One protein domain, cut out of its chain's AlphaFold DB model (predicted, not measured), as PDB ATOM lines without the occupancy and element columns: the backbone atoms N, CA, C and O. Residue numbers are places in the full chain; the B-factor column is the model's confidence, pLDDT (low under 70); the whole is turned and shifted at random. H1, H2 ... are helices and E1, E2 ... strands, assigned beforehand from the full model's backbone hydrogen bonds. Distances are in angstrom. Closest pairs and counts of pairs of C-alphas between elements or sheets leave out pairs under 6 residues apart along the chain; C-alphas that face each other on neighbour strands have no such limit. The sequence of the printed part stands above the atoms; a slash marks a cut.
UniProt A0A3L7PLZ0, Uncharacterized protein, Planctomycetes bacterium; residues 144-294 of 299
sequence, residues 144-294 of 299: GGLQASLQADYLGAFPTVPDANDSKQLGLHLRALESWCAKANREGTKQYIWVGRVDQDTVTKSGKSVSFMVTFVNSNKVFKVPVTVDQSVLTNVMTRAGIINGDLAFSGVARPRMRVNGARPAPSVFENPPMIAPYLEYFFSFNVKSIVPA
ATOM      1  N   GLY A 144     -29.694 -30.781  46.924       90.00
ATOM      2  CA  GLY A 144     -29.679 -32.233  47.132       90.00
ATOM      3  C   GLY A 144     -31.065 -32.838  47.358       90.00
ATOM      4  O   GLY A 144     -31.317 -33.951  46.910       90.00
ATOM      5  N   GLY A 145     -31.985 -32.091  47.980       90.19
ATOM      6  CA  GLY A 145     -33.379 -32.517  48.134       90.19
ATOM      7  C   GLY A 145     -34.116 -32.477  46.795       90.19
ATOM      8  O   GLY A 145     -34.853 -33.399  46.457       90.19
ATOM      9  N   LEU A 146     -33.826 -31.465  45.966       93.25
ATOM     10  CA  LEU A 146     -34.310 -31.403  44.585       93.25
ATOM     11  C   LEU A 146     -33.792 -32.591  43.758       93.25
ATOM     12  O   LEU A 146     -34.594 -33.252  43.100       93.25
ATOM     13  N   GLN A 147     -32.499 -32.922  43.853       92.75
ATOM     14  CA  GLN A 147     -31.932 -34.112  43.204       92.75
ATOM     15  C   GLN A 147     -32.626 -35.403  43.669       92.75
ATOM     16  O   GLN A 147     -33.038 -36.200  42.829       92.75
ATOM     17  N   ALA A 148     -32.807 -35.587  44.981       91.19
ATOM     18  CA  ALA A 148     -33.475 -36.760  45.546       91.19
ATOM     19  C   ALA A 148     -34.954 -36.863  45.119       91.19
ATOM     20  O   ALA A 148     -35.421 -37.948  44.783       91.19
ATOM     21  N   SER A 149     -35.675 -35.737  45.035       93.62
ATOM     22  CA  SER A 149     -37.062 -35.702  44.539       93.62
ATOM     23  C   SER A 149     -37.174 -36.138  43.071       93.62
ATOM     24  O   SER A 149     -38.068 -36.902  42.712       93.62
ATOM     25  N   LEU A 150     -36.221 -35.721  42.229       94.62
ATOM     26  CA  LEU A 150     -36.144 -36.111  40.819       94.62
ATOM     27  C   LEU A 150     -35.702 -37.574  40.656       94.62
ATOM     28  O   LEU A 150     -36.132 -38.241  39.720       94.62
ATOM     29  N   GLN A 151     -34.887 -38.087  41.581       94.12
ATOM     30  CA  GLN A 151     -34.516 -39.500  41.638       94.12
ATOM     31  C   GLN A 151     -35.704 -40.392  42.009       94.12
ATOM     32  O   GLN A 151     -35.899 -41.431  41.385       94.12
ATOM     33  N   ALA A 152     -36.531 -39.970  42.966       92.44
ATOM     34  CA  ALA A 152     -37.761 -40.675  43.315       92.44
ATOM     35  C   ALA A 152     -38.769 -40.695  42.145       92.44
ATOM     36  O   ALA A 152     -39.309 -41.755  41.832       92.44
ATOM     37  N   ASP A 153     -38.968 -39.564  41.453       95.31
ATOM     38  CA  ASP A 153     -39.831 -39.493  40.259       95.31
ATOM     39  C   ASP A 153     -39.307 -40.377  39.112       95.31
ATOM     40  O   ASP A 153     -40.078 -41.124  38.507       95.31
ATOM     41  N   TYR A 154     -37.987 -40.384  38.870       95.69
ATOM     42  CA  TYR A 154     -37.358 -41.298  37.913       95.69
ATOM     43  C   TYR A 154     -37.649 -42.765  38.253       95.69
ATOM     44  O   TYR A 154     -38.072 -43.514  37.377       95.69
ATOM     45  N   LEU A 155     -37.441 -43.183  39.508       94.00
ATOM     46  CA  LEU A 155     -37.620 -44.580  39.924       94.00
ATOM     47  C   LEU A 155     -39.086 -45.032  39.827       94.00
ATOM     48  O   LEU A 155     -39.345 -46.199  39.538       94.00
ATOM     49  N   GLY A 156     -40.040 -44.113  40.009       94.00
ATOM     50  CA  GLY A 156     -41.459 -44.367  39.753       94.00
ATOM     51  C   GLY A 156     -41.803 -44.487  38.262       94.00
ATOM     52  O   GLY A 156     -42.638 -45.310  37.891       94.00
ATOM     53  N   ALA A 157     -41.161 -43.695  37.398       95.81
ATOM     54  CA  ALA A 157     -41.396 -43.708  35.950       95.81
ATOM     55  C   ALA A 157     -40.658 -44.844  35.209       95.81
ATOM     56  O   ALA A 157     -41.149 -45.341  34.194       95.81
ATOM     57  N   PHE A 158     -39.490 -45.256  35.708       95.38
ATOM     58  CA  PHE A 158     -38.584 -46.225  35.085       95.38
ATOM     59  C   PHE A 158     -38.105 -47.269  36.112       95.38
ATOM     60  O   PHE A 158     -36.938 -47.261  36.509       95.38
ATOM     61  N   PRO A 159     -38.981 -48.200  36.544       91.81
ATOM     62  CA  PRO A 159     -38.643 -49.200  37.563       91.81
ATOM     63  C   PRO A 159     -37.602 -50.232  37.094       91.81
ATOM     64  O   PRO A 159     -37.008 -50.927  37.915       91.81
ATOM     65  N   THR A 160     -37.379 -50.354  35.782       90.94
ATOM     66  CA  THR A 160     -36.384 -51.249  35.183       90.94
ATOM     67  C   THR A 160     -35.565 -50.521  34.119       90.94
ATOM     68  O   THR A 160     -36.096 -49.793  33.278       90.94
ATOM     69  N   VAL A 161     -34.251 -50.744  34.141       90.62
ATOM     70  CA  VAL A 161     -33.319 -50.273  33.108       90.62
ATOM     71  C   VAL A 161     -33.091 -51.425  32.118       90.62
ATOM     72  O   VAL A 161     -32.820 -52.538  32.575       90.62
ATOM     73  N   PRO A 162     -33.209 -51.215  30.792       92.00
ATOM     74  CA  PRO A 162     -32.938 -52.265  29.811       92.00
ATOM     75  C   PRO A 162     -31.494 -52.772  29.852       92.00
ATOM     76  O   PRO A 162     -30.576 -52.037  30.222       92.00
ATOM     77  N   ASP A 163     -31.284 -54.005  29.384       90.31
ATOM     78  CA  ASP A 163     -29.942 -54.518  29.107       90.31
ATOM     79  C   ASP A 163     -29.262 -53.646  28.036       90.31
ATOM     80  O   ASP A 163     -29.830 -53.387  26.974       90.31
ATOM     81  N   ALA A 164     -28.027 -53.216  28.303       91.00
ATOM     82  CA  ALA A 164     -27.214 -52.442  27.369       91.00
ATOM     83  C   ALA A 164     -26.906 -53.201  26.062       91.00
ATOM     84  O   ALA A 164     -26.588 -52.572  25.053       91.00
ATOM     85  N   ASN A 165     -27.016 -54.535  26.064       94.06
ATOM     86  CA  ASN A 165     -26.861 -55.368  24.872       94.06
ATOM     87  C   ASN A 165     -28.096 -55.332  23.943       94.06
ATOM     88  O   ASN A 165     -27.955 -55.562  22.741       94.06
ATOM     89  N   ASP A 166     -29.294 -55.012  24.453       96.06
ATOM     90  CA  ASP A 166     -30.493 -54.822  23.627       96.06
ATOM     91  C   ASP A 166     -30.564 -53.369  23.137       96.06
ATOM     92  O   ASP A 166     -31.225 -52.498  23.711       96.06
ATOM     93  N   SER A 167     -29.872 -53.106  22.028       95.81
ATOM     94  CA  SER A 167     -29.805 -51.780  21.403       95.81
ATOM     95  C   SER A 167     -31.176 -51.206  21.017       95.81
ATOM     96  O   SER A 167     -31.340 -49.983  20.978       95.81
ATOM     97  N   LYS A 168     -32.185 -52.057  20.774       97.31
ATOM     98  CA  LYS A 168     -33.548 -51.629  20.440       97.31
ATOM     99  C   LYS A 168     -34.285 -51.147  21.687       97.31
ATOM    100  O   LYS A 168     -34.862 -50.059  21.654       97.31
ATOM    101  N   GLN A 169     -34.259 -51.916  22.775       96.06
ATOM    102  CA  GLN A 169     -34.886 -51.517  24.040       96.06
ATOM    103  C   GLN A 169     -34.168 -50.322  24.669       96.06
ATOM    104  O   GLN A 169     -34.827 -49.375  25.102       96.06
ATOM    105  N   LEU A 170     -32.833 -50.299  24.630       95.81
ATOM    106  CA  LEU A 170     -32.044 -49.146  25.060       95.81
ATOM    107  C   LEU A 170     -32.413 -47.889  24.253       95.81
ATOM    108  O   LEU A 170     -32.681 -46.842  24.838       95.81
ATOM    109  N   GLY A 171     -32.513 -47.988  22.923       97.19
ATOM    110  CA  GLY A 171     -32.912 -46.867  22.065       97.19
ATOM    111  C   GLY A 171     -34.329 -46.337  22.337       97.19
ATOM    112  O   GLY A 171     -34.562 -45.132  22.231       97.19
ATOM    113  N   LEU A 172     -35.273 -47.204  22.718       97.44
ATOM    114  CA  LEU A 172     -36.611 -46.791  23.161       97.44
ATOM    115  C   LEU A 172     -36.569 -46.109  24.536       97.44
ATOM    116  O   LEU A 172     -37.179 -45.054  24.711       97.44
ATOM    117  N   HIS A 173     -35.813 -46.668  25.482       96.56
ATOM    118  CA  HIS A 173     -35.649 -46.108  26.822       96.56
ATOM    119  C   HIS A 173     -35.004 -44.719  26.785       96.56
ATOM    120  O   HIS A 173     -35.553 -43.797  27.376       96.56
ATOM    121  N   LEU A 174     -33.921 -44.517  26.025       97.38
ATOM    122  CA  LEU A 174     -33.259 -43.208  25.917       97.38
ATOM    123  C   LEU A 174     -34.211 -42.108  25.397       97.38
ATOM    124  O   LEU A 174     -34.231 -41.016  25.959       97.38
ATOM    125  N   ARG A 175     -35.077 -42.400  24.415       98.25
ATOM    126  CA  ARG A 175     -36.113 -41.452  23.933       98.25
ATOM    127  C   ARG A 175     -37.189 -41.156  24.984       98.25
ATOM    128  O   ARG A 175     -37.694 -40.033  25.076       98.25
ATOM    129  N   ALA A 176     -37.553 -42.157  25.787       97.75
ATOM    130  CA  ALA A 176     -38.460 -41.965  26.914       97.75
ATOM    131  C   ALA A 176     -37.806 -41.100  28.009       97.75
ATOM    132  O   ALA A 176     -38.459 -40.195  28.533       97.75
ATOM    133  N   LEU A 177     -36.508 -41.292  28.281       97.62
ATOM    134  CA  LEU A 177     -35.730 -40.438  29.183       97.62
ATOM    135  C   LEU A 177     -35.640 -38.996  28.678       97.62
ATOM    136  O   LEU A 177     -35.808 -38.083  29.477       97.62
ATOM    137  N   GLU A 178     -35.419 -38.757  27.381       98.31
ATOM    138  CA  GLU A 178     -35.405 -37.402  26.799       98.31
ATOM    139  C   GLU A 178     -36.744 -36.684  27.029       98.31
ATOM    140  O   GLU A 178     -36.783 -35.534  27.481       98.31
ATOM    141  N   SER A 179     -37.848 -37.396  26.792       98.31
ATOM    142  CA  SER A 179     -39.213 -36.899  27.000       98.31
ATOM    143  C   SER A 179     -39.490 -36.585  28.476       98.31
ATOM    144  O   SER A 179     -40.039 -35.529  28.805       98.31
ATOM    145  N   TRP A 180     -39.062 -37.470  29.383       97.94
ATOM    146  CA  TRP A 180     -39.167 -37.268  30.828       97.94
ATOM    147  C   TRP A 180     -38.277 -36.111  31.316       97.94
ATOM    148  O   TRP A 180     -38.747 -35.267  32.078       97.94
ATOM    149  N   CYS A 181     -37.047 -35.978  30.806       98.06
ATOM    150  CA  CYS A 181     -36.153 -34.856  31.115       98.06
ATOM    151  C   CYS A 181     -36.800 -33.516  30.759       98.06
ATOM    152  O   CYS A 181     -36.779 -32.585  31.562       98.06
ATOM    153  N   ALA A 182     -37.407 -33.412  29.572       98.00
ATOM    154  CA  ALA A 182     -38.106 -32.204  29.144       98.00
ATOM    155  C   ALA A 182     -39.287 -31.861  30.073       98.00
ATOM    156  O   ALA A 182     -39.435 -30.704  30.478       98.00
ATOM    157  N   LYS A 183     -40.084 -32.867  30.464       98.00
ATOM    158  CA  LYS A 183     -41.186 -32.720  31.429       98.00
ATOM    159  C   LYS A 183     -40.681 -32.220  32.788       98.00
ATOM    160  O   LYS A 183     -41.142 -31.191  33.276       98.00
ATOM    161  N   ALA A 184     -39.712 -32.908  33.379       96.88
ATOM    162  CA  ALA A 184     -39.241 -32.628  34.730       96.88
ATOM    163  C   ALA A 184     -38.371 -31.353  34.826       96.88
ATOM    164  O   ALA A 184     -38.447 -30.646  35.828       96.88
ATOM    165  N   ASN A 185     -37.651 -30.957  33.767       97.44
ATOM    166  CA  ASN A 185     -37.008 -29.635  33.688       97.44
ATOM    167  C   ASN A 185     -38.042 -28.488  33.718       97.44
ATOM    168  O   ASN A 185     -37.824 -27.453  34.357       97.44
ATOM    169  N   ARG A 186     -39.192 -28.680  33.054       97.00
ATOM    170  CA  ARG A 186     -40.317 -27.732  33.053       97.00
ATOM    171  C   ARG A 186     -41.035 -27.697  34.405       97.00
ATOM    172  O   ARG A 186     -41.248 -26.619  34.945       97.00
ATOM    173  N   GLU A 187     -41.402 -28.854  34.949       95.19
ATOM    174  CA  GLU A 187     -42.266 -28.972  36.137       95.19
ATOM    175  C   GLU A 187     -41.508 -28.863  37.469       95.19
ATOM    176  O   GLU A 187     -42.070 -28.408  38.465       95.19
ATOM    177  N   GLY A 188     -40.217 -29.203  37.490       92.56
ATOM    178  CA  GLY A 188     -39.318 -28.975  38.623       92.56
ATOM    179  C   GLY A 188     -38.830 -27.526  38.750       92.56
ATOM    180  O   GLY A 188     -38.158 -27.191  39.722       92.56
ATOM    181  N   THR A 189     -39.162 -26.647  37.795       95.94
ATOM    182  CA  THR A 189     -38.879 -25.209  37.903       95.94
ATOM    183  C   THR A 189     -39.847 -24.561  38.897       95.94
ATOM    184  O   THR A 189     -40.998 -24.288  38.561       95.94
ATOM    185  N   LYS A 190     -39.383 -24.306  40.125       96.00
ATOM    186  CA  LYS A 190     -40.196 -23.751  41.223       96.00
ATOM    187  C   LYS A 190     -39.411 -22.725  42.045       96.00
ATOM    188  O   LYS A 190     -38.183 -22.638  41.957       96.00
ATOM    189  N   GLN A 191     -40.131 -21.922  42.827       96.12
ATOM    190  CA  GLN A 191     -39.522 -21.063  43.839       96.12
ATOM    191  C   GLN A 191     -39.192 -21.890  45.084       96.12
ATOM    192  O   GLN A 191     -40.022 -22.668  45.547       96.12
ATOM    193  N   TYR A 192     -37.995 -21.687  45.624       95.31
ATOM    194  CA  TYR A 192     -37.512 -22.318  46.846       95.31
ATOM    195  C   TYR A 192     -36.883 -21.278  47.770       95.31
ATOM    196  O   TYR A 192     -36.439 -20.215  47.325       95.31
ATOM    197  N   ILE A 193     -36.836 -21.611  49.057       94.75
ATOM    198  CA  ILE A 193     -36.001 -20.942  50.051       94.75
ATOM    199  C   ILE A 193     -35.031 -22.002  50.553       94.75
ATOM    200  O   ILE A 193     -35.462 -22.986  51.141       94.75
ATOM    201  N   TRP A 194     -33.741 -21.822  50.287       95.62
ATOM    202  CA  TRP A 194     -32.693 -22.750  50.713       95.62
ATOM    203  C   TRP A 194     -31.757 -22.053  51.692       95.62
ATOM    204  O   TRP A 194     -31.358 -20.913  51.455       95.62
ATOM    205  N   VAL A 195     -31.388 -22.735  52.775       94.56
ATOM    206  CA  VAL A 195     -30.402 -22.228  53.740       94.56
ATOM    207  C   VAL A 195     -29.014 -22.717  53.338       94.56
ATOM    208  O   VAL A 195     -28.814 -23.904  53.093       94.56
ATOM    209  N   GLY A 196     -28.055 -21.801  53.246       95.31
ATOM    210  CA  GLY A 196     -26.676 -22.111  52.879       95.31
ATOM    211  C   GLY A 196     -25.694 -21.073  53.408       95.31
ATOM    212  O   GLY A 196     -26.091 -20.042  53.949       95.31
ATOM    213  N   ARG A 197     -24.400 -21.332  53.232       96.06
ATOM    214  CA  ARG A 197     -23.318 -20.457  53.703       96.06
ATOM    215  C   ARG A 197     -22.530 -19.888  52.532       96.06
ATOM    216  O   ARG A 197     -22.168 -20.629  51.619       96.06
ATOM    217  N   VAL A 198     -22.265 -18.583  52.550       96.81
ATOM    218  CA  VAL A 198     -21.411 -17.933  51.542       96.81
ATOM    219  C   VAL A 198     -19.946 -18.218  51.851       96.81
ATOM    220  O   VAL A 198     -19.505 -18.060  52.986       96.81
ATOM    221  N   ASP A 199     -19.199 -18.619  50.830       96.19
ATOM    222  CA  ASP A 199     -17.747 -18.776  50.871       96.19
ATOM    223  C   ASP A 199     -17.106 -17.387  50.658       96.19
ATOM    224  O   ASP A 199     -17.082 -16.875  49.533       96.19
ATOM    225  N   GLN A 200     -16.699 -16.714  51.746       94.31
ATOM    226  CA  GLN A 200     -16.302 -15.293  51.722       94.31
ATOM    227  C   GLN A 200     -15.118 -15.012  50.783       94.31
ATOM    228  O   GLN A 200     -15.113 -13.979  50.112       94.31
ATOM    229  N   ASP A 201     -14.184 -15.956  50.657       95.69
ATOM    230  CA  ASP A 201     -12.989 -15.834  49.809       95.69
ATOM    231  C   ASP A 201     -13.321 -15.832  48.304       95.69
ATOM    232  O   ASP A 201     -12.505 -15.448  47.468       95.69
ATOM    233  N   THR A 202     -14.546 -16.225  47.942       96.62
ATOM    234  CA  THR A 202     -15.026 -16.266  46.551       96.62
ATOM    235  C   THR A 202     -15.823 -15.023  46.134       96.62
ATOM    236  O   THR A 202     -16.270 -14.937  44.986       96.62
ATOM    237  N   VAL A 203     -16.025 -14.057  47.041       96.44
ATOM    238  CA  VAL A 203     -16.868 -12.876  46.800       96.44
ATOM    239  C   VAL A 203     -16.165 -11.875  45.881       96.44
ATOM    240  O   VAL A 203     -15.311 -11.093  46.292       96.44
ATOM    241  N   THR A 204     -16.601 -11.838  44.626       96.56
ATOM    242  CA  THR A 204     -16.097 -10.946  43.576       96.56
ATOM    243  C   THR A 204     -17.165  -9.928  43.179       96.56
ATOM    244  O   THR A 204     -18.325 -10.271  42.950       96.56
ATOM    245  N   LYS A 205     -16.792  -8.644  43.106       96.12
ATOM    246  CA  LYS A 205     -17.686  -7.540  42.714       96.12
ATOM    247  C   LYS A 205     -17.313  -7.056  41.314       96.12
ATOM    248  O   LYS A 205     -16.151  -6.756  41.064       96.12
ATOM    249  N   SER A 206     -18.293  -6.957  40.420       96.50
ATOM    250  CA  SER A 206     -18.123  -6.500  39.037       96.50
ATOM    251  C   SER A 206     -19.255  -5.541  38.660       96.50
ATOM    252  O   SER A 206     -20.365  -5.948  38.304       96.50
ATOM    253  N   GLY A 207     -18.992  -4.239  38.802       95.19
ATOM    254  CA  GLY A 207     -20.004  -3.196  38.632       95.19
ATOM    255  C   GLY A 207     -21.163  -3.372  39.617       95.19
ATOM    256  O   GLY A 207     -20.951  -3.367  40.826       95.19
ATOM    257  N   LYS A 208     -22.384  -3.537  39.093       96.06
ATOM    258  CA  LYS A 208     -23.591  -3.807  39.895       96.06
ATOM    259  C   LYS A 208     -23.763  -5.281  40.277       96.06
ATOM    260  O   LYS A 208     -24.615  -5.585  41.104       96.06
ATOM    261  N   SER A 209     -22.988  -6.190  39.693       96.75
ATOM    262  CA  SER A 209     -23.088  -7.626  39.959       96.75
ATOM    263  C   SER A 209     -22.110  -8.056  41.046       96.75
ATOM    264  O   SER A 209     -20.967  -7.599  41.093       96.75
ATOM    265  N   VAL A 210     -22.536  -8.989  41.890       96.62
ATOM    266  CA  VAL A 210     -21.693  -9.663  42.879       96.62
ATOM    267  C   VAL A 210     -21.827 -11.166  42.675       96.62
ATOM    268  O   VAL A 210     -22.943 -11.689  42.646       96.62
ATOM    269  N   SER A 211     -20.697 -11.851  42.522       96.94
ATOM    270  CA  SER A 211     -20.610 -13.305  42.366       96.94
ATOM    271  C   SER A 211     -19.860 -13.947  43.527       96.94
ATOM    272  O   SER A 211     -18.887 -13.386  44.022       96.94
ATOM    273  N   PHE A 212     -20.329 -15.110  43.972       97.19
ATOM    274  CA  PHE A 212     -19.749 -15.889  45.069       97.19
ATOM    275  C   PHE A 212     -20.220 -17.345  45.004       97.19
ATOM    276  O   PHE A 212     -21.211 -17.670  44.347       97.19
ATOM    277  N   MET A 213     -19.526 -18.230  45.710       97.12
ATOM    278  CA  MET A 213     -19.950 -19.606  45.929       97.12
ATOM    279  C   MET A 213     -20.825 -19.692  47.183       97.12
ATOM    280  O   MET A 213     -20.486 -19.158  48.239       97.12
ATOM    281  N   VAL A 214     -21.944 -20.406  47.075       96.50
ATOM    282  CA  VAL A 214     -22.779 -20.799  48.215       96.50
ATOM    283  C   VAL A 214     -22.618 -22.289  48.451       96.50
ATOM    284  O   VAL A 214     -22.728 -23.087  47.521       96.50
ATOM    285  N   THR A 215     -22.376 -22.663  49.700       95.38
ATOM    286  CA  THR A 215     -22.348 -24.051  50.147       95.38
ATOM    287  C   THR A 215     -23.688 -24.400  50.786       95.38
ATOM    288  O   THR A 215     -24.048 -23.840  51.821       95.38
ATOM    289  N   PHE A 216     -24.416 -25.335  50.179       93.06
ATOM    290  CA  PHE A 216     -25.605 -25.960  50.760       93.06
ATOM    291  C   PHE A 216     -25.228 -27.349  51.279       93.06
ATOM    292  O   PHE A 216     -24.590 -28.123  50.563       93.06
ATOM    293  N   VAL A 217     -25.631 -27.677  52.504       87.44
ATOM    294  CA  VAL A 217     -25.405 -28.996  53.109       87.44
ATOM    295  C   VAL A 217     -26.749 -29.705  53.212       87.44
ATOM    296  O   VAL A 217     -27.683 -29.157  53.790       87.44
ATOM    297  N   ASN A 218     -26.855 -30.910  52.653       82.44
ATOM    298  CA  ASN A 218     -27.999 -31.795  52.865       82.44
ATOM    299  C   ASN A 218     -27.472 -33.156  53.330       82.44
ATOM    300  O   ASN A 218     -26.767 -33.840  52.581       82.44
ATOM    301  N   SER A 219     -27.796 -33.520  54.571       79.69
ATOM    302  CA  SER A 219     -27.296 -34.716  55.252       79.69
ATOM    303  C   SER A 219     -25.764 -34.821  55.170       79.69
ATOM    304  O   SER A 219     -25.062 -34.014  55.773       79.69
ATOM    305  N   ASN A 220     -25.237 -35.784  54.412       78.38
ATOM    306  CA  ASN A 220     -23.806 -36.022  54.213       78.38
ATOM    307  C   ASN A 220     -23.248 -35.423  52.902       78.38
ATOM    308  O   ASN A 220     -22.049 -35.540  52.650       78.38
ATOM    309  N   LYS A 221     -24.079 -34.788  52.060       81.50
ATOM    310  CA  LYS A 221     -23.653 -34.196  50.781       81.50
ATOM    311  C   LYS A 221     -23.528 -32.675  50.858       81.50
ATOM    312  O   LYS A 221     -24.403 -31.971  51.363       81.50
ATOM    313  N   VAL A 222     -22.440 -32.175  50.277       88.62
ATOM    314  CA  VAL A 222     -22.096 -30.752  50.203       88.62
ATOM    315  C   VAL A 222     -22.202 -30.287  48.753       88.62
ATOM    316  O   VAL A 222     -21.519 -30.808  47.875       88.62
ATOM    317  N   PHE A 223     -23.040 -29.284  48.499       90.25
ATOM    318  CA  PHE A 223     -23.269 -28.713  47.174       90.25
ATOM    319  C   PHE A 223     -22.707 -27.293  47.120       90.25
ATOM    320  O   PHE A 223     -23.258 -26.384  47.741       90.25
ATOM    321  N   LYS A 224     -21.624 -27.093  46.362       93.06
ATOM    322  CA  LYS A 224     -21.073 -25.761  46.070       93.06
ATOM    323  C   LYS A 224     -21.708 -25.203  44.794       93.06
ATOM    324  O   LYS A 224     -21.607 -25.816  43.735       93.06
ATOM    325  N   VAL A 225     -22.353 -24.044  44.894       93.81
ATOM    326  CA  VAL A 225     -23.156 -23.441  43.821       93.81
ATOM    327  C   VAL A 225     -22.647 -22.033  43.519       93.81
ATOM    328  O   VAL A 225     -22.665 -21.198  44.424       93.81
ATOM    329  N   PRO A 226     -22.226 -21.728  42.278       95.94
ATOM    330  CA  PRO A 226     -21.921 -20.359  41.886       95.94
ATOM    331  C   PRO A 226     -23.216 -19.548  41.799       95.94
ATOM    332  O   PRO A 226     -24.161 -19.924  41.102       95.94
ATOM    333  N   VAL A 227     -23.256 -18.426  42.509       96.38
ATOM    334  CA  VAL A 227     -24.378 -17.488  42.545       96.38
ATOM    335  C   VAL A 227     -23.881 -16.123  42.087       96.38
ATOM    336  O   VAL A 227     -22.887 -15.620  42.600       96.38
ATOM    337  N   THR A 228     -24.610 -15.509  41.153       96.75
ATOM    338  CA  THR A 228     -24.407 -14.116  40.736       96.75
ATOM    339  C   THR A 228     -25.712 -13.356  40.929       96.75
ATOM    340  O   THR A 228     -26.751 -13.769  40.411       96.75
ATOM    341  N   VAL A 229     -25.662 -12.253  41.671       97.38
ATOM    342  CA  VAL A 229     -26.809 -11.388  41.989       97.38
ATOM    343  C   VAL A 229     -26.469  -9.920  41.749       97.38
ATOM    344  O   VAL A 229     -25.298  -9.548  41.710       97.38
ATOM    345  N   ASP A 230     -27.488  -9.075  41.611       97.25
ATOM    346  CA  ASP A 230     -27.302  -7.625  41.701       97.25
ATOM    347  C   ASP A 230     -26.977  -7.229  43.155       97.25
ATOM    348  O   ASP A 230     -27.490  -7.826  44.105       97.25
ATOM    349  N   GLN A 231     -26.137  -6.213  43.341       95.94
ATOM    350  CA  GLN A 231     -25.701  -5.720  44.647       95.94
ATOM    351  C   GLN A 231     -26.877  -5.321  45.555       95.94
ATOM    352  O   GLN A 231     -26.781  -5.485  46.772       95.94
ATOM    353  N   SER A 232     -28.003  -4.865  44.993       96.25
ATOM    354  CA  SER A 232     -29.226  -4.546  45.744       96.25
ATOM    355  C   SER A 232     -29.817  -5.749  46.492       96.25
ATOM    356  O   SER A 232     -30.354  -5.578  47.588       96.25
ATOM    357  N   VAL A 233     -29.646  -6.974  45.976       96.38
ATOM    358  CA  VAL A 233     -30.093  -8.223  46.627       96.38
ATOM    359  C   VAL A 233     -29.338  -8.472  47.939       96.38
ATOM    360  O   VAL A 233     -29.855  -9.125  48.841       96.38
ATOM    361  N   LEU A 234     -28.126  -7.923  48.071       95.38
ATOM    362  CA  LEU A 234     -27.265  -8.087  49.242       95.38
ATOM    363  C   LEU A 234     -27.446  -6.987  50.299       95.38
ATOM    364  O   LEU A 234     -26.775  -7.044  51.324       95.38
ATOM    365  N   THR A 235     -28.336  -6.007  50.100       93.06
ATOM    366  CA  THR A 235     -28.476  -4.833  50.994       93.06
ATOM    367  C   THR A 235     -28.665  -5.212  52.470       93.06
ATOM    368  O   THR A 235     -28.083  -4.578  53.343       93.06
ATOM    369  N   ASN A 236     -29.406  -6.290  52.750       91.06
ATOM    370  CA  ASN A 236     -29.700  -6.756  54.113       91.06
ATOM    371  C   ASN A 236     -28.613  -7.665  54.720       91.06
ATOM    372  O   ASN A 236     -28.696  -8.016  55.895       91.06
ATOM    373  N   VAL A 237     -27.627  -8.088  53.923       95.25
ATOM    374  CA  VAL A 237     -26.571  -9.038  54.324       95.25
ATOM    375  C   VAL A 237     -25.158  -8.532  54.031       95.25
ATOM    376  O   VAL A 237     -24.196  -9.265  54.230       95.25
ATOM    377  N   MET A 238     -25.003  -7.292  53.567       93.31
ATOM    378  CA  MET A 238     -23.715  -6.656  53.296       93.31
ATOM    379  C   MET A 238     -23.342  -5.718  54.448       93.31
ATOM    380  O   MET A 238     -24.078  -4.799  54.791       93.31
ATOM    381  N   THR A 239     -22.155  -5.915  55.009       91.12
ATOM    382  CA  THR A 239     -21.536  -5.041  56.012       91.12
ATOM    383  C   THR A 239     -20.343  -4.297  55.405       91.12
ATOM    384  O   THR A 239     -19.925  -4.572  54.279       91.12
ATOM    385  N   ARG A 240     -19.721  -3.395  56.179       88.75
ATOM    386  CA  ARG A 240     -18.435  -2.778  55.798       88.75
ATOM    387  C   ARG A 240     -17.310  -3.807  55.596       88.75
ATOM    388  O   ARG A 240     -16.404  -3.539  54.820       88.75
ATOM    389  N   ALA A 241     -17.383  -4.962  56.263       88.31
ATOM    390  CA  ALA A 241     -16.388  -6.034  56.185       88.31
ATOM    391  C   ALA A 241     -16.680  -7.077  55.084       88.31
ATOM    392  O   ALA A 241     -15.889  -7.992  54.896       88.31
ATOM    393  N   GLY A 242     -17.801  -6.961  54.359       90.81
ATOM    394  CA  GLY A 242     -18.262  -7.967  53.394       90.81
ATOM    395  C   GLY A 242     -19.614  -8.570  53.775       90.81
ATOM    396  O   GLY A 242     -20.357  -7.993  54.571       90.81
ATOM    397  N   ILE A 243     -19.957  -9.715  53.184       92.00
ATOM    398  CA  ILE A 243     -21.226 -10.410  53.459       92.00
ATOM    399  C   ILE A 243     -21.208 -10.964  54.896       92.00
ATOM    400  O   ILE A 243     -20.183 -11.480  55.332       92.00
ATOM    401  N   ILE A 244     -22.321 -10.849  55.631       92.06
ATOM    402  CA  ILE A 244     -22.460 -11.333  57.016       92.06
ATOM    403  C   ILE A 244     -22.037 -12.807  57.118       92.06
ATOM    404  O   ILE A 244     -22.472 -13.646  56.332       92.06
ATOM    405  N   ASN A 245     -21.214 -13.112  58.123       90.62
ATOM    406  CA  ASN A 245     -20.830 -14.480  58.462       90.62
ATOM    407  C   ASN A 245     -21.997 -15.237  59.106       90.62
ATOM    408  O   ASN A 245     -22.604 -14.752  60.061       90.62
ATOM    409  N   GLY A 246     -22.265 -16.448  58.619       90.94
ATOM    410  CA  GLY A 246     -23.319 -17.322  59.125       90.94
ATOM    411  C   GLY A 246     -24.122 -17.970  58.004       90.94
ATOM    412  O   GLY A 246     -23.728 -17.944  56.837       90.94
ATOM    413  N   ASP A 247     -25.252 -18.558  58.377       94.19
ATOM    414  CA  ASP A 247     -26.164 -19.188  57.431       94.19
ATOM    415  C   ASP A 247     -27.181 -18.157  56.927       94.19
ATOM    416  O   ASP A 247     -27.759 -17.387  57.698       94.19
ATOM    417  N   LEU A 248     -27.377 -18.118  55.612       95.81
ATOM    418  CA  LEU A 248     -28.274 -17.194  54.926       95.81
ATOM    419  C   LEU A 248     -29.393 -17.984  54.247       95.81
ATOM    420  O   LEU A 248     -29.163 -19.058  53.685       95.81
ATOM    421  N   ALA A 249     -30.606 -17.441  54.276       95.62
ATOM    422  CA  ALA A 249     -31.737 -17.971  53.533       95.62
ATOM    423  C   ALA A 249     -31.793 -17.307  52.149       95.62
ATOM    424  O   ALA A 249     -32.003 -16.099  52.017       95.62
ATOM    425  N   PHE A 250     -31.613 -18.119  51.110       96.75
ATOM    426  CA  PHE A 250     -31.660 -17.719  49.711       96.75
ATOM    427  C   PHE A 250     -33.045 -18.036  49.151       96.75
ATOM    428  O   PHE A 250     -33.367 -19.203  48.930       96.75
ATOM    429  N   SER A 251     -33.861 -17.014  48.888       96.69
ATOM    430  CA  SER A 251     -35.109 -17.183  48.138       96.69
ATOM    431  C   SER A 251     -34.836 -16.999  46.651       96.69
ATOM    432  O   SER A 251     -34.255 -15.990  46.243       96.69
ATOM    433  N   GLY A 252     -35.248 -17.951  45.817       96.50
ATOM    434  CA  GLY A 252     -34.972 -17.914  44.383       96.50
ATOM    435  C   GLY A 252     -35.756 -18.945  43.584       96.50
ATOM    436  O   GLY A 252     -36.464 -19.779  44.140       96.50
ATOM    437  N   VAL A 253     -35.619 -18.899  42.260       97.06
ATOM    438  CA  VAL A 253     -36.196 -19.907  41.359       97.06
ATOM    439  C   VAL A 253     -35.119 -20.920  41.000       97.06
ATOM    440  O   VAL A 253     -34.166 -20.578  40.293       97.06
ATOM    441  N   ALA A 254     -35.265 -22.162  41.460       96.19
ATOM    442  CA  ALA A 254     -34.426 -23.261  40.994       96.19
ATOM    443  C   ALA A 254     -35.014 -23.840  39.707       96.19
ATOM    444  O   ALA A 254     -36.230 -23.953  39.560       96.19
ATOM    445  N   ARG A 255     -34.141 -24.193  38.765       97.25
ATOM    446  CA  ARG A 255     -34.499 -24.879  37.521       97.25
ATOM    447  C   ARG A 255     -33.600 -26.097  37.360       97.25
ATOM    448  O   ARG A 255     -32.400 -25.889  37.150       97.25
ATOM    449  N   PRO A 256     -34.123 -27.330  37.448       96.62
ATOM    450  CA  PRO A 256     -33.364 -28.496  37.032       96.62
ATOM    451  C   PRO A 256     -33.047 -28.413  35.532       96.62
ATOM    452  O   PRO A 256     -33.766 -27.797  34.740       96.62
ATOM    453  N   ARG A 257     -31.899 -28.974  35.169       97.06
ATOM    454  CA  ARG A 257     -31.316 -29.003  33.823       97.06
ATOM    455  C   ARG A 257     -30.764 -30.398  33.556       97.06
ATOM    456  O   ARG A 257     -29.574 -30.590  33.334       97.06
ATOM    457  N   MET A 258     -31.646 -31.380  33.639       97.12
ATOM    458  CA  MET A 258     -31.336 -32.774  33.362       97.12
ATOM    459  C   MET A 258     -31.128 -32.994  31.869       97.12
ATOM    460  O   MET A 258     -31.829 -32.386  31.050       97.12
ATOM    461  N   ARG A 259     -30.187 -33.873  31.526       97.62
ATOM    462  CA  ARG A 259     -29.926 -34.301  30.147       97.62
ATOM    463  C   ARG A 259     -29.623 -35.793  30.086       97.62
ATOM    464  O   ARG A 259     -29.025 -36.348  31.009       97.62
ATOM    465  N   VAL A 260     -29.989 -36.409  28.967       98.00
ATOM    466  CA  VAL A 260     -29.623 -37.791  28.661       98.00
ATOM    467  C   VAL A 260     -28.203 -37.821  28.092       98.00
ATOM    468  O   VAL A 260     -27.858 -37.032  27.215       98.00
ATOM    469  N   ASN A 261     -27.378 -38.733  28.600       97.00
ATOM    470  CA  ASN A 261     -26.036 -39.035  28.118       97.00
ATOM    471  C   ASN A 261     -25.921 -40.550  27.884       97.00
ATOM    472  O   ASN A 261     -25.515 -41.306  28.767       97.00
ATOM    473  N   GLY A 262     -26.268 -40.994  26.671       95.31
ATOM    474  CA  GLY A 262     -26.222 -42.410  26.278       95.31
ATOM    475  C   GLY A 262     -24.830 -43.055  26.379       95.31
ATOM    476  O   GLY A 262     -24.736 -44.272  26.491       95.31
ATOM    477  N   ALA A 263     -23.753 -42.261  26.406       94.69
ATOM    478  CA  ALA A 263     -22.387 -42.755  26.577       94.69
ATOM    479  C   ALA A 263     -22.003 -43.024  28.048       94.69
ATOM    480  O   ALA A 263     -20.914 -43.535  28.308       94.69
ATOM    481  N   ARG A 264     -22.867 -42.684  29.017       92.94
ATOM    482  CA  ARG A 264     -22.582 -42.793  30.455       92.94
ATOM    483  C   ARG A 264     -23.631 -43.660  31.177       92.94
ATOM    484  O   ARG A 264     -24.541 -43.125  31.809       92.94
ATOM    485  N   PRO A 265     -23.509 -45.002  31.125       93.00
ATOM    486  CA  PRO A 265     -24.465 -45.917  31.757       93.00
ATOM    487  C   PRO A 265     -24.427 -45.898  33.292       93.00
ATOM    488  O   PRO A 265     -25.391 -46.314  33.923       93.00
ATOM    489  N   ALA A 266     -23.340 -45.426  33.910       91.25
ATOM    490  CA  ALA A 266     -23.153 -45.464  35.358       91.25
ATOM    491  C   ALA A 266     -22.396 -44.227  35.888       91.25
ATOM    492  O   ALA A 266     -21.681 -43.565  35.121       91.25
ATOM    493  N   PRO A 267     -22.514 -43.921  37.197       88.88
ATOM    494  CA  PRO A 267     -21.657 -42.954  37.877       88.88
ATOM    495  C   PRO A 267     -20.165 -43.247  37.670       88.88
ATOM    496  O   PRO A 267     -19.749 -44.391  37.506       88.88
ATOM    497  N   SER A 268     -19.355 -42.189  37.695       86.69
ATOM    498  CA  SER A 268     -17.892 -42.269  37.627       86.69
ATOM    499  C   SER A 268     -17.314 -41.918  38.996       86.69
ATOM    500  O   SER A 268     -17.954 -41.190  39.752       86.69
ATOM    501  N   VAL A 269     -16.096 -42.376  39.292       83.44
ATOM    502  CA  VAL A 269     -15.391 -42.127  40.567       83.44
ATOM    503  C   VAL A 269     -15.284 -40.629  40.896       83.44
ATOM    504  O   VAL A 269     -15.306 -40.251  42.061       83.44
ATOM    505  N   PHE A 270     -15.229 -39.768  39.874       80.75
ATOM    506  CA  PHE A 270     -15.132 -38.309  40.016       80.75
ATOM    507  C   PHE A 270     -16.473 -37.566  39.840       80.75
ATOM    508  O   PHE A 270     -16.457 -36.367  39.587       80.75
ATOM    509  N   GLU A 271     -17.601 -38.288  39.901       79.75
ATOM    510  CA  GLU A 271     -19.012 -37.900  39.689       79.75
ATOM    511  C   GLU A 271     -19.338 -36.410  39.394       79.75
ATOM    512  O   GLU A 271     -20.068 -35.744  40.127       79.75
ATOM    513  N   ASN A 272     -18.846 -35.892  38.266       86.31
ATOM    514  CA  ASN A 272     -19.086 -34.521  37.821       86.31
ATOM    515  C   ASN A 272     -19.392 -34.512  36.307       86.31
ATOM    516  O   ASN A 272     -18.492 -34.795  35.514       86.31
ATOM    517  N   PRO A 273     -20.640 -34.236  35.881       88.25
ATOM    518  CA  PRO A 273     -21.800 -33.911  36.715       88.25
ATOM    519  C   PRO A 273     -22.299 -35.108  37.545       88.25
ATOM    520  O   PRO A 273     -22.059 -36.264  37.153       88.25
ATOM    521  N   PRO A 274     -23.037 -34.846  38.641       90.06
ATOM    522  CA  PRO A 274     -23.767 -35.878  39.365       90.06
ATOM    523  C   PRO A 274     -24.802 -36.557  38.463       90.06
ATOM    524  O   PRO A 274     -25.320 -35.957  37.516       90.06
ATOM    525  N   MET A 275     -25.119 -37.814  38.756       93.50
ATOM    526  CA  MET A 275     -26.171 -38.566  38.075       93.50
ATOM    527  C   MET A 275     -27.388 -38.749  38.978       93.50
ATOM    528  O   MET A 275     -27.294 -38.779  40.204       93.50
ATOM    529  N   ILE A 276     -28.556 -38.863  38.349       92.25
ATOM    530  CA  ILE A 276     -29.794 -39.278  39.029       92.25
ATOM    531  C   ILE A 276     -29.986 -40.786  38.875       92.25
ATOM    532  O   ILE A 276     -30.400 -41.474  39.803       92.25
ATOM    533  N   ALA A 277     -29.670 -41.286  37.683       93.62
ATOM    534  CA  ALA A 277     -29.880 -42.656  37.253       93.62
ATOM    535  C   ALA A 277     -28.959 -42.973  36.058       93.62
ATOM    536  O   ALA A 277     -28.335 -42.048  35.520       93.62
ATOM    537  N   PRO A 278     -28.866 -44.239  35.606       93.94
ATOM    538  CA  PRO A 278     -28.193 -44.597  34.358       93.94
ATOM    539  C   PRO A 278     -28.565 -43.674  33.195       93.94
ATOM    540  O   PRO A 278     -29.734 -43.338  33.003       93.94
ATOM    541  N   TYR A 279     -27.557 -43.246  32.431       96.06
ATOM    542  CA  TYR A 279     -27.687 -42.321  31.298       96.06
ATOM    543  C   TYR A 279     -28.249 -40.925  31.626       96.06
ATOM    544  O   TYR A 279     -28.499 -40.158  30.700       96.06
ATOM    545  N   LEU A 280     -28.442 -40.559  32.899       97.06
ATOM    546  CA  LEU A 280     -29.141 -39.334  33.294       97.06
ATOM    547  C   LEU A 280     -28.266 -38.418  34.159       97.06
ATOM    548  O   LEU A 280     -28.042 -38.669  35.345       97.06
ATOM    549  N   GLU A 281     -27.806 -37.317  33.564       96.31
ATOM    550  CA  GLU A 281     -26.955 -36.323  34.225       96.31
ATOM    551  C   GLU A 281     -27.776 -35.167  34.801       96.31
ATOM    552  O   GLU A 281     -28.657 -34.616  34.134       96.31
ATOM    553  N   TYR A 282     -27.449 -34.769  36.032       95.19
ATOM    554  CA  TYR A 282     -28.107 -33.686  36.754       95.19
ATOM    555  C   TYR A 282     -27.283 -32.403  36.732       95.19
ATOM    556  O   TYR A 282     -26.117 -32.360  37.119       95.19
ATOM    557  N   PHE A 283     -27.960 -31.322  36.366       94.88
ATOM    558  CA  PHE A 283     -27.528 -29.956  36.602       94.88
ATOM    559  C   PHE A 283     -28.723 -29.174  37.138       94.88
ATOM    560  O   PHE A 283     -29.876 -29.570  36.955       94.88
ATOM    561  N   PHE A 284     -28.472 -28.008  37.720       95.19
ATOM    562  CA  PHE A 284     -29.513 -27.023  37.983       95.19
ATOM    563  C   PHE A 284     -28.950 -25.608  37.850       95.19
ATOM    564  O   PHE A 284     -27.741 -25.391  37.853       95.19
ATOM    565  N   SER A 285     -29.844 -24.633  37.725       94.56
ATOM    566  CA  SER A 285     -29.523 -23.212  37.859       94.56
ATOM    567  C   SER A 285     -30.421 -22.600  38.924       94.56
ATOM    568  O   SER A 285     -31.630 -22.837  38.888       94.56
ATOM    569  N   PHE A 286     -29.864 -21.795  39.828       96.00
ATOM    570  CA  PHE A 286     -30.616 -21.141  40.898       96.00
ATOM    571  C   PHE A 286     -30.597 -19.621  40.713       96.00
ATOM    572  O   PHE A 286     -29.566 -18.971  40.865       96.00
ATOM    573  N   ASN A 287     -31.739 -19.049  40.328       95.88
ATOM    574  CA  ASN A 287     -31.895 -17.610  40.138       95.88
ATOM    575  C   ASN A 287     -32.352 -16.977  41.457       95.88
ATOM    576  O   ASN A 287     -33.552 -16.908  41.737       95.88
ATOM    577  N   VAL A 288     -31.386 -16.566  42.278       97.31
ATOM    578  CA  VAL A 288     -31.629 -15.927  43.577       97.31
ATOM    579  C   VAL A 288     -32.335 -14.580  43.386       97.31
ATOM    580  O   VAL A 288     -31.967 -13.786  42.520       97.31
ATOM    581  N   LYS A 289     -33.374 -14.343  44.190       97.00
ATOM    582  CA  LYS A 289     -34.200 -13.126  44.208       97.00
ATOM    583  C   LYS A 289     -34.041 -12.312  45.487       97.00
ATOM    584  O   LYS A 289     -34.136 -11.094  45.429       97.00
ATOM    585  N   SER A 290     -33.815 -12.976  46.615       96.81
ATOM    586  CA  SER A 290     -33.600 -12.339  47.913       96.81
ATOM    587  C   SER A 290     -32.629 -13.167  48.745       96.81
ATOM    588  O   SER A 290     -32.630 -14.398  48.656       96.81
ATOM    589  N   ILE A 291     -31.811 -12.486  49.545       96.81
ATOM    590  CA  ILE A 291     -30.910 -13.092  50.521       96.81
ATOM    591  C   ILE A 291     -31.145 -12.374  51.845       96.81
ATOM    592  O   ILE A 291     -31.040 -11.149  51.928       96.81
ATOM    593  N   VAL A 292     -31.474 -13.140  52.878       95.81
ATOM    594  CA  VAL A 292     -31.658 -12.645  54.246       95.81
ATOM    595  C   VAL A 292     -30.838 -13.508  55.207       95.81
ATOM    596  O   VAL A 292     -30.546 -14.660  54.870       95.81
ATOM    597  N   PRO A 293     -30.461 -13.006  56.396       95.12
ATOM    598  CA  PRO A 293     -29.954 -13.870  57.457       95.12
ATOM    599  C   PRO A 293     -30.949 -15.008  57.695       95.12
ATOM    600  O   PRO A 293     -32.154 -14.755  57.781       95.12
ATOM    601  N   ALA A 294     -30.481 -16.255  57.760       91.06
ATOM    602  CA  ALA A 294     -31.372 -17.339  58.141       91.06
ATOM    603  C   ALA A 294     -31.833 -17.090  59.582       91.06
ATOM    604  O   ALA A 294     -31.025 -16.752  60.451       91.06
TER     605      ALA A 294
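Overview. This is residues 144 to 294 of the 299 residues of an uncharacterized protein of Planctomycetes bacterium (UniProt A0A3L7PLZ0). A strongly twisted sheet folded back on itself makes one end of this rod, with E3 and E2 facing E4 and E6 and with E1 as the hinge; H1 and H2 reach away from it to make most of the other end, where short E5 is beside H1. H3 sits at the far end of the sheet, and residues 257 to 274 make a long link with no named element on the helices' end. The printed part has 151 residues with three named helices and six named strands, in the order H1 H2 E1 E2 E3 H3 E4 E5 E6, class mixed. The sheet's order is E3 - E2 - E1 - E4 - E6, all antiparallel. The whole is loose, with a radius of gyration of the C-alphas of 18.3 A and spans of 62 by 30 by 29 A.

Along the chain. Find C-alpha 144 at (-29.679, -32.233, 47.132); from there H1 runs to residue 157, 19.8 A. H2, residues 167 to 187, covers 29.9 A. Next come E1, residues 190 to 206, 28.1 A, which bends by 108 degrees at residue 200; E2, 209 to 218, 27.8 A; and E3, 221 to 230, 28.3 A. H3 is residues 231 to 234. E4, residues 247 to 256, 23.5 A, bends by 72 degrees at residue 253. E5 is residues 275 to 277. E6, residues 284 to 293, 23.5 A, bends by 74 degrees at residue 289 and ends with C-alpha 293 at (-29.954, -13.870, 57.457).

Arrangement. E1, E2 and E3 form a meander, each strand the antiparallel neighbour of the one before. E1 and E2 are a hairpin, with N 199 and O 213 at 2.9 A; E2 and E3 are another, with N 214 and O 225 at 2.9 A. Pairing is staggered: residues 190 to 197 of E1 pair with E4, where N 192 and O 252 are 2.9 A apart. E4 and E6 have N 253 and O 287 at 2.9 A. H1 stands up from the sheet, rising 54 degrees. H2 only grazes it with residues 181 to 187. H1 and H2 are close but not clearly touching; their closest C-alphas, of Leu 150 and Ala 184, are 7.7 A apart. The closest C-alphas of H1 and E5, Gln 151 and Ile 276, are 5.4 A apart. Every O i to N i+4 pair is within hydrogen-bond range in H1 and 16 of 17 in H2; H3 is too short for such a pair.

Size, cuts and confidence. The C-alphas farthest apart, of Asp 166 and Arg 240, are 62.4 A apart. The links H3 to E4 and E4 to E5 are long. The printed part has no cut, and no printed residue is under 70 in pLDDT.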